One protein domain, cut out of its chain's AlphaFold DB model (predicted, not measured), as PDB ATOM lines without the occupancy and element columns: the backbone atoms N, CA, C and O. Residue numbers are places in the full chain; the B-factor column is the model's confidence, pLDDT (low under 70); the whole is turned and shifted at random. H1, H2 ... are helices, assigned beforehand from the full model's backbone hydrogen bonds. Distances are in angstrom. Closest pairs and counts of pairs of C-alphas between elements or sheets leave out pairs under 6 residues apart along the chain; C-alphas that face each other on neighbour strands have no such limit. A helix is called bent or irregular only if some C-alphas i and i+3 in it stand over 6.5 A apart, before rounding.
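AT A GLANCE: This is residues 4 to 65 of the 65 residues of an uncharacterized protein of Streptococcus suis (UniProt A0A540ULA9). Two long helices, H1 then H2, make a loose helical hairpin; they cross where they touch, and away from the link two stretches stand free, residues 4 to 10, which belong to H1, and residues 56 to 65, of which 56 to 62 belong to H2. The printed part has 62 residues, all helix in class, and is a rod spanning 48 by 21 by 17 A, loose, with a radius of gyration of the C-alphas of 14.8 A.

HOW THE PARTS SIT: Start with H1, residues 4 to 31, and then find H2, residues 40 to 62. They touch, H1 with residues 11 to 23 alone; the closest C-alphas, of Leu 18 and Pro 47, are 5.3 A apart. They run opposite ways at a steep tilt of 38 degrees. In H1 every O i to N i+4 pair is within hydrogen-bond range, in H2 17 of 19.

IN THESE COORDINATES: Find C-alpha 4 at (17.857, -21.448, 53.590); from there H1 runs 41.1 A to Leu 31. H2 runs 33.3 A from Glu 40 to C-alpha 62 at (30.910, -23.993, 60.409); it is only just irregular, C-alphas 43 and 46 being 6.55 A apart.

THE WHOLE: The farthest C-alphas, of Gly 33 and Glu 65, are 48.7 A apart. The printed part has no cut, and the link is short. Look for pLDDT under 70 at residues 62 to 65.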
ATOM      1  N   THR A   4      18.238 -20.118  53.080       72.69
ATOM      2  CA  THR A   4      17.857 -21.448  53.590       72.69
ATOM      3  C   THR A   4      17.335 -22.368  52.489       72.69
ATOM      4  O   THR A   4      17.768 -23.512  52.385       72.69
ATOM      5  N   ILE A   5      16.475 -21.852  51.608       76.00
ATOM      6  CA  ILE A   5      15.894 -22.618  50.497       76.00
ATOM      7  C   ILE A   5      16.996 -23.001  49.502       76.00
ATOM      8  O   ILE A   5      17.061 -24.138  49.045       76.00
ATOM      9  N   LYS A   6      17.926 -22.077  49.224       79.50
ATOM     10  CA  LYS A   6      19.059 -22.326  48.321       79.50
ATOM     11  C   LYS A   6      19.996 -23.418  48.855       79.50
ATOM     12  O   LYS A   6      20.509 -24.207  48.068       79.50
ATOM     13  N   ASN A   7      20.203 -23.487  50.171       79.31
ATOM     14  CA  ASN A   7      20.986 -24.554  50.803       79.31
ATOM     15  C   ASN A   7      20.234 -25.890  50.835       79.31
ATOM     16  O   ASN A   7      20.833 -26.912  50.515       79.31
ATOM     17  N   GLY A   8      18.933 -25.889  51.141       81.88
ATOM     18  CA  GLY A   8      18.108 -27.099  51.071       81.88
ATOM     19  C   GLY A   8      18.112 -27.716  49.671       81.88
ATOM     20  O   GLY A   8      18.337 -28.912  49.517       81.88
ATOM     21  N   MET A   9      17.994 -26.884  48.634       87.38
ATOM     22  CA  MET A   9      18.026 -27.331  47.239       87.38
ATOM     23  C   MET A   9      19.370 -27.967  46.854       87.38
ATOM     24  O   MET A   9      19.393 -28.945  46.113       87.38
ATOM     25  N   LYS A  10      20.490 -27.463  47.391       86.06
ATOM     26  CA  LYS A  10      21.816 -28.070  47.190       86.06
ATOM     27  C   LYS A  10      21.918 -29.456  47.820       86.06
ATOM     28  O   LYS A  10      22.468 -30.348  47.191       86.06
ATOM     29  N   VAL A  11      21.391 -29.638  49.031       87.12
ATOM     30  CA  VAL A  11      21.407 -30.938  49.726       87.12
ATOM     31  C   VAL A  11      20.560 -31.961  48.973       87.12
ATOM     32  O   VAL A  11      21.017 -33.075  48.734       87.12
ATOM     33  N   VAL A  12      19.365 -31.565  48.527       89.81
ATOM     34  CA  VAL A  12      18.488 -32.424  47.717       89.81
ATOM     35  C   VAL A  12      19.156 -32.798  46.393       89.81
ATOM     36  O   VAL A  12      19.154 -33.965  46.012       89.81
ATOM     37  N   LEU A  13      19.786 -31.838  45.710       91.75
ATOM     38  CA  LEU A  13      20.514 -32.102  44.468       91.75
ATOM     39  C   LEU A  13      21.684 -33.079  44.678       91.75
ATOM     40  O   LEU A  13      21.899 -33.968  43.858       91.75
ATOM     41  N   LEU A  14      22.415 -32.932  45.784       91.00
ATOM     42  CA  LEU A  14      23.544 -33.791  46.142       91.00
ATOM     43  C   LEU A  14      23.079 -35.229  46.415       91.00
ATOM     44  O   LEU A  14      23.686 -36.172  45.911       91.00
ATOM     45  N   PHE A  15      21.949 -35.389  47.109       92.94
ATOM     46  CA  PHE A  15      21.302 -36.687  47.286       92.94
ATOM     47  C   PHE A  15      20.934 -37.335  45.945       92.94
ATOM     48  O   PHE A  15      21.304 -38.482  45.703       92.94
ATOM     49  N   PHE A  16      20.255 -36.607  45.051       93.81
ATOM     50  CA  PHE A  16      19.853 -37.142  43.745       93.81
ATOM     51  C   PHE A  16      21.050 -37.558  42.884       93.81
ATOM     52  O   PHE A  16      21.005 -38.607  42.245       93.81
ATOM     53  N   ALA A  17      22.131 -36.776  42.889       94.38
ATOM     54  CA  ALA A  17      23.351 -37.130  42.170       94.38
ATOM     55  C   ALA A  17      23.956 -38.445  42.693       94.38
ATOM     56  O   ALA A  17      24.254 -39.345  41.907       94.38
ATOM     57  N   LEU A  18      24.082 -38.584  44.017       93.62
ATOM     58  CA  LEU A  18      24.592 -39.804  44.649       93.62
ATOM     59  C   LEU A  18      23.681 -41.008  44.391       93.62
ATOM     60  O   LEU A  18      24.167 -42.099  44.111       93.62
ATOM     61  N   PHE A  19      22.367 -40.806  44.444       93.31
ATOM     62  CA  PHE A  19      21.372 -41.837  44.174       93.31
ATOM     63  C   PHE A  19      21.462 -42.371  42.741       93.31
ATOM     64  O   PHE A  19      21.503 -43.582  42.529       93.31
ATOM     65  N   LEU A  20      21.559 -41.470  41.759       94.50
ATOM     66  CA  LEU A  20      21.693 -41.837  40.350       94.50
ATOM     67  C   LEU A  20      22.982 -42.618  40.089       94.50
ATOM     68  O   LEU A  20      22.936 -43.653  39.427       94.50
ATOM     69  N   ILE A  21      24.112 -42.163  40.639       93.69
ATOM     70  CA  ILE A  21      25.390 -42.879  40.520       93.69
ATOM     71  C   ILE A  21      25.279 -44.270  41.148       93.69
ATOM     72  O   ILE A  21      25.721 -45.240  40.540       93.69
ATOM     73  N   ASN A  22      24.653 -44.385  42.322       92.62
ATOM     74  CA  ASN A  22      24.509 -45.662  43.018       92.62
ATOM     75  C   ASN A  22      23.722 -46.682  42.175       92.62
ATOM     76  O   ASN A  22      24.175 -47.807  41.976       92.62
ATOM     77  N   ILE A  23      22.593 -46.271  41.584       91.81
ATOM     78  CA  ILE A  23      21.821 -47.121  40.660       91.81
ATOM     79  C   ILE A  23      22.658 -47.522  39.440       91.81
ATOM     80  O   ILE A  23      22.614 -48.674  39.005       91.81
ATOM     81  N   LEU A  24      23.421 -46.584  38.877       93.88
ATOM     82  CA  LEU A  24      24.238 -46.832  37.692       93.88
ATOM     83  C   LEU A  24      25.332 -47.869  37.984       93.88
ATOM     84  O   LEU A  24      25.518 -48.796  37.198       93.88
ATOM     85  N   VAL A  25      25.978 -47.779  39.149       92.25
ATOM     86  CA  VAL A  25      26.963 -48.759  39.629       92.25
ATOM     87  C   VAL A  25      26.333 -50.140  39.803       92.25
ATOM     88  O   VAL A  25      26.878 -51.117  39.291       92.25
ATOM     89  N   PHE A  26      25.164 -50.240  40.444       91.00
ATOM     90  CA  PHE A  26      24.458 -51.520  40.570       91.00
ATOM     91  C   PHE A  26      24.097 -52.125  39.216       91.00
ATOM     92  O   PHE A  26      24.239 -53.330  39.021       91.00
ATOM     93  N   LYS A  27      23.685 -51.298  38.253       91.56
ATOM     94  CA  LYS A  27      23.380 -51.761  36.899       91.56
ATOM     95  C   LYS A  27      24.624 -52.299  36.192       91.56
ATOM     96  O   LYS A  27      24.545 -53.336  35.545       91.56
ATOM     97  N   VAL A  28      25.768 -51.630  36.335       95.12
ATOM     98  CA  VAL A  28      27.050 -52.118  35.800       95.12
ATOM     99  C   VAL A  28      27.441 -53.442  36.455       95.12
ATOM    100  O   VAL A  28      27.797 -54.379  35.752       95.12
ATOM    101  N   LEU A  29      27.318 -53.557  37.777       93.25
ATOM    102  CA  LEU A  29      27.606 -54.794  38.507       93.25
ATOM    103  C   LEU A  29      26.700 -55.954  38.054       93.25
ATOM    104  O   LEU A  29      27.198 -57.047  37.802       93.25
ATOM    105  N   ALA A  30      25.401 -55.711  37.860       91.00
ATOM    106  CA  ALA A  30      24.485 -56.714  37.313       91.00
ATOM    107  C   ALA A  30      24.886 -57.156  35.893       91.00
ATOM    108  O   ALA A  30      24.866 -58.344  35.585       91.00
ATOM    109  N   LEU A  31      25.305 -56.217  35.033       94.25
ATOM    110  CA  LEU A  31      25.794 -56.528  33.682       94.25
ATOM    111  C   LEU A  31      27.095 -57.343  33.687       94.25
ATOM    112  O   LEU A  31      27.338 -58.105  32.758       94.25
ATOM    113  N   LEU A  32      27.916 -57.203  34.729       95.94
ATOM    114  CA  LEU A  32      29.126 -58.003  34.939       95.94
ATOM    115  C   LEU A  32      28.828 -59.420  35.464       95.94
ATOM    116  O   LEU A  32      29.758 -60.203  35.637       95.94
ATOM    117  N   GLY A  33      27.557 -59.758  35.703       93.25
ATOM    118  CA  GLY A  33      27.133 -61.077  36.174       93.25
ATOM    119  C   GLY A  33      27.134 -61.234  37.695       93.25
ATOM    120  O   GLY A  33      27.066 -62.362  38.179       93.25
ATOM    121  N   PHE A  34      27.211 -60.137  38.460       91.75
ATOM    122  CA  PHE A  34      27.037 -60.206  39.910       91.75
ATOM    123  C   PHE A  34      25.574 -60.470  40.268       91.75
ATOM    124  O   PHE A  34      24.673 -59.763  39.812       91.75
ATOM    125  N   ASP A  35      25.361 -61.444  41.151       85.81
ATOM    126  CA  ASP A  35      24.052 -61.728  41.731       85.81
ATOM    127  C   ASP A  35      23.767 -60.712  42.850       85.81
ATOM    128  O   ASP A  35      24.283 -60.798  43.968       85.81
ATOM    129  N   LEU A  36      23.038 -59.653  42.501       82.69
ATOM    130  CA  LEU A  36      22.737 -58.548  43.404       82.69
ATOM    131  C   LEU A  36      21.323 -58.697  43.963       82.69
ATOM    132  O   LEU A  36      20.336 -58.510  43.254       82.69
ATOM    133  N   SER A  37      21.219 -58.911  45.274       81.44
ATOM    134  CA  SER A  37      19.958 -58.757  46.009       81.44
ATOM    135  C   SER A  37      19.633 -57.267  46.186       81.44
ATOM    136  O   SER A  37      19.881 -56.658  47.231       81.44
ATOM    137  N   LEU A  38      19.131 -56.646  45.115       79.19
ATOM    138  CA  LEU A  38      18.745 -55.236  45.082       79.19
ATOM    139  C   LEU A  38      17.440 -55.026  45.854       79.19
ATOM    140  O   LEU A  38      16.347 -55.083  45.299       79.19
ATOM    141  N   THR A  39      17.566 -54.776  47.154       85.00
ATOM    142  CA  THR A  39      16.457 -54.296  47.986       85.00
ATOM    143  C   THR A  39      16.408 -52.773  47.996       85.00
ATOM    144  O   THR A  39      17.404 -52.105  47.709       85.00
ATOM    145  N   GLU A  40      15.259 -52.219  48.381       81.50
ATOM    146  CA  GLU A  40      15.034 -50.771  48.491       81.50
ATOM    147  C   GLU A  40      16.106 -50.073  49.338       81.50
ATOM    148  O   GLU A  40      16.643 -49.026  48.975       81.50
ATOM    149  N   MET A  41      16.501 -50.731  50.426       86.69
ATOM    150  CA  MET A  41      17.564 -50.286  51.322       86.69
ATOM    151  C   MET A  41      18.935 -50.234  50.639       86.69
ATOM    152  O   MET A  41      19.682 -49.284  50.867       86.69
ATOM    153  N   SER A  42      19.269 -51.197  49.773       85.38
ATOM    154  CA  SER A  42      20.591 -51.279  49.135       85.38
ATOM    155  C   SER A  42      20.896 -50.070  48.249       85.38
ATOM    156  O   SER A  42      22.046 -49.632  48.186       85.38
ATOM    157  N   TYR A  43      19.887 -49.497  47.586       85.75
ATOM    158  CA  TYR A  43      20.091 -48.347  46.700       85.75
ATOM    159  C   TYR A  43      19.745 -46.991  47.337       85.75
ATOM    160  O   TYR A  43      20.353 -45.991  46.951       85.75
ATOM    161  N   LEU A  44      18.848 -46.934  48.335       89.56
ATOM    162  CA  LEU A  44      18.471 -45.691  49.033       89.56
ATOM    163  C   LEU A  44      19.355 -45.351  50.236       89.56
ATOM    164  O   LEU A  44      19.662 -44.178  50.456       89.56
ATOM    165  N   PHE A  45      19.764 -46.347  51.026       91.06
ATOM    166  CA  PHE A  45      20.463 -46.105  52.289       91.06
ATOM    167  C   PHE A  45      21.865 -45.495  52.102       91.06
ATOM    168  O   PHE A  45      22.166 -44.518  52.793       91.06
ATOM    169  N   PRO A  46      22.713 -45.959  51.157       91.06
ATOM    170  CA  PRO A  46      24.050 -45.385  50.990       91.06
ATOM    171  C   PRO A  46      24.043 -43.893  50.588       91.06
ATOM    172  O   PRO A  46      24.751 -43.111  51.226       91.06
ATOM    173  N   PRO A  47      23.223 -43.440  49.613       93.06
ATOM    174  CA  PRO A  47      23.112 -42.022  49.268       93.06
ATOM    175  C   PRO A  47      22.556 -41.163  50.410       93.06
ATOM    176  O   PRO A  47      23.027 -40.040  50.611       93.06
ATOM    177  N   LEU A  48      21.587 -41.678  51.180       92.44
ATOM    178  CA  LEU A  48      21.049 -40.989  52.360       92.44
ATOM    179  C   LEU A  48      22.126 -40.798  53.431       92.44
ATOM    180  O   LEU A  48      22.323 -39.680  53.908       92.44
ATOM    181  N   LEU A  49      22.852 -41.868  53.771       93.12
ATOM    182  CA  LEU A  49      23.919 -41.834  54.768       93.12
ATOM    183  C   LEU A  49      25.027 -40.858  54.354       93.12
ATOM    184  O   LEU A  49      25.427 -40.011  55.149       93.12
ATOM    185  N   ALA A  50      25.480 -40.929  53.099       91.75
ATOM    186  CA  ALA A  50      26.498 -40.029  52.570       91.75
ATOM    187  C   ALA A  50      26.043 -38.562  52.649       91.75
ATOM    188  O   ALA A  50      26.763 -37.721  53.183       91.75
ATOM    189  N   THR A  51      24.816 -38.264  52.213       92.06
ATOM    190  CA  THR A  51      24.263 -36.902  52.262       92.06
ATOM    191  C   THR A  51      24.150 -36.389  53.701       92.06
ATOM    192  O   THR A  51      24.502 -35.242  53.981       92.06
ATOM    193  N   PHE A  52      23.701 -37.237  54.630       91.62
ATOM    194  CA  PHE A  52      23.573 -36.896  56.045       91.62
ATOM    195  C   PHE A  52      24.931 -36.607  56.695       91.62
ATOM    196  O   PHE A  52      25.104 -35.568  57.333       91.62
ATOM    197  N   VAL A  53      25.919 -37.480  56.483       91.62
ATOM    198  CA  VAL A  53      27.284 -37.293  56.996       91.62
ATOM    199  C   VAL A  53      27.909 -36.027  56.415       91.62
ATOM    200  O   VAL A  53      28.496 -35.242  57.157       91.62
ATOM    201  N   THR A  54      27.742 -35.768  55.117       88.50
ATOM    202  CA  THR A  54      28.213 -34.529  54.488       88.50
ATOM    203  C   THR A  54      27.551 -33.300  55.114       88.50
ATOM    204  O   THR A  54      28.248 -32.345  55.456       88.50
ATOM    205  N   ALA A  55      26.235 -33.320  55.334       87.56
ATOM    206  CA  ALA A  55      25.529 -32.218  55.986       87.56
ATOM    207  C   ALA A  55      26.034 -31.970  57.422       87.56
ATOM    208  O   ALA A  55      26.266 -30.820  57.802       87.56
ATOM    209  N   LEU A  56      26.274 -33.035  58.195       87.88
ATOM    210  CA  LEU A  56      26.855 -32.949  59.537       87.88
ATOM    211  C   LEU A  56      28.288 -32.409  59.526       87.88
ATOM    212  O   LEU A  56      28.631 -31.581  60.369       87.88
ATOM    213  N   LEU A  57      29.122 -32.842  58.578       87.62
ATOM    214  CA  LEU A  57      30.486 -32.337  58.415       87.62
ATOM    215  C   LEU A  57      30.485 -30.839  58.116       87.62
ATOM    216  O   LEU A  57      31.208 -30.097  58.776       87.62
ATOM    217  N   PHE A  58      29.630 -30.381  57.197       82.75
ATOM    218  CA  PHE A  58      29.475 -28.955  56.904       82.75
ATOM    219  C   PHE A  58      29.007 -28.161  58.124       82.75
ATOM    220  O   PHE A  58      29.542 -27.087  58.396       82.75
ATOM    221  N   TYR A  59      28.038 -28.685  58.879       81.50
ATOM    222  CA  TYR A  59      27.575 -28.050  60.111       81.50
ATOM    223  C   TYR A  59      28.694 -27.951  61.158       81.50
ATOM    224  O   TYR A  59      28.922 -26.886  61.728       81.50
ATOM    225  N   LYS A  60      29.448 -29.038  61.364       80.50
ATOM    226  CA  LYS A  60      30.573 -29.093  62.305       80.50
ATOM    227  C   LYS A  60      31.717 -28.158  61.905       80.50
ATOM    228  O   LYS A  60      32.287 -27.513  62.778       80.50
ATOM    229  N   MET A  61      32.050 -28.069  60.615       72.25
ATOM    230  CA  MET A  61      33.079 -27.149  60.110       72.25
ATOM    231  C   MET A  61      32.701 -25.694  60.378       72.25
ATOM    232  O   MET A  61      33.523 -24.936  60.870       72.25
ATOM    233  N   LYS A  62      31.431 -25.340  60.157       68.19
ATOM    234  CA  LYS A  62      30.910 -23.993  60.409       68.19
ATOM    235  C   LYS A  62      30.850 -23.614  61.897       68.19
ATOM    236  O   LYS A  62      30.700 -22.447  62.214       68.19
ATOM    237  N   SER A  63      30.901 -24.597  62.799       63.50
ATOM    238  CA  SER A  63      30.923 -24.386  64.255       63.50
ATOM    239  C   SER A  63      32.341 -24.234  64.821       63.50
ATOM    240  O   SER A  63      32.477 -23.939  66.006       63.50
ATOM    241  N   LYS A  64      33.381 -24.511  64.025       58.62
ATOM    242  CA  LYS A  64      34.793 -24.341  64.406       58.62
ATOM    243  C   LYS A  64      35.403 -23.027  63.902       58.62
ATOM    244  O   LYS A  64      36.546 -22.747  64.252       58.62
ATOM    245  N   GLU A  65      34.666 -22.291  63.076       48.34
ATOM    246  CA  GLU A  65      34.988 -20.952  62.567       48.34
ATOM    247  C   GLU A  65      34.311 -19.899  63.451       48.34
ATOM    248  O   GLU A  65      34.970 -18.887  63.765       48.34
TER     249      GLU A  65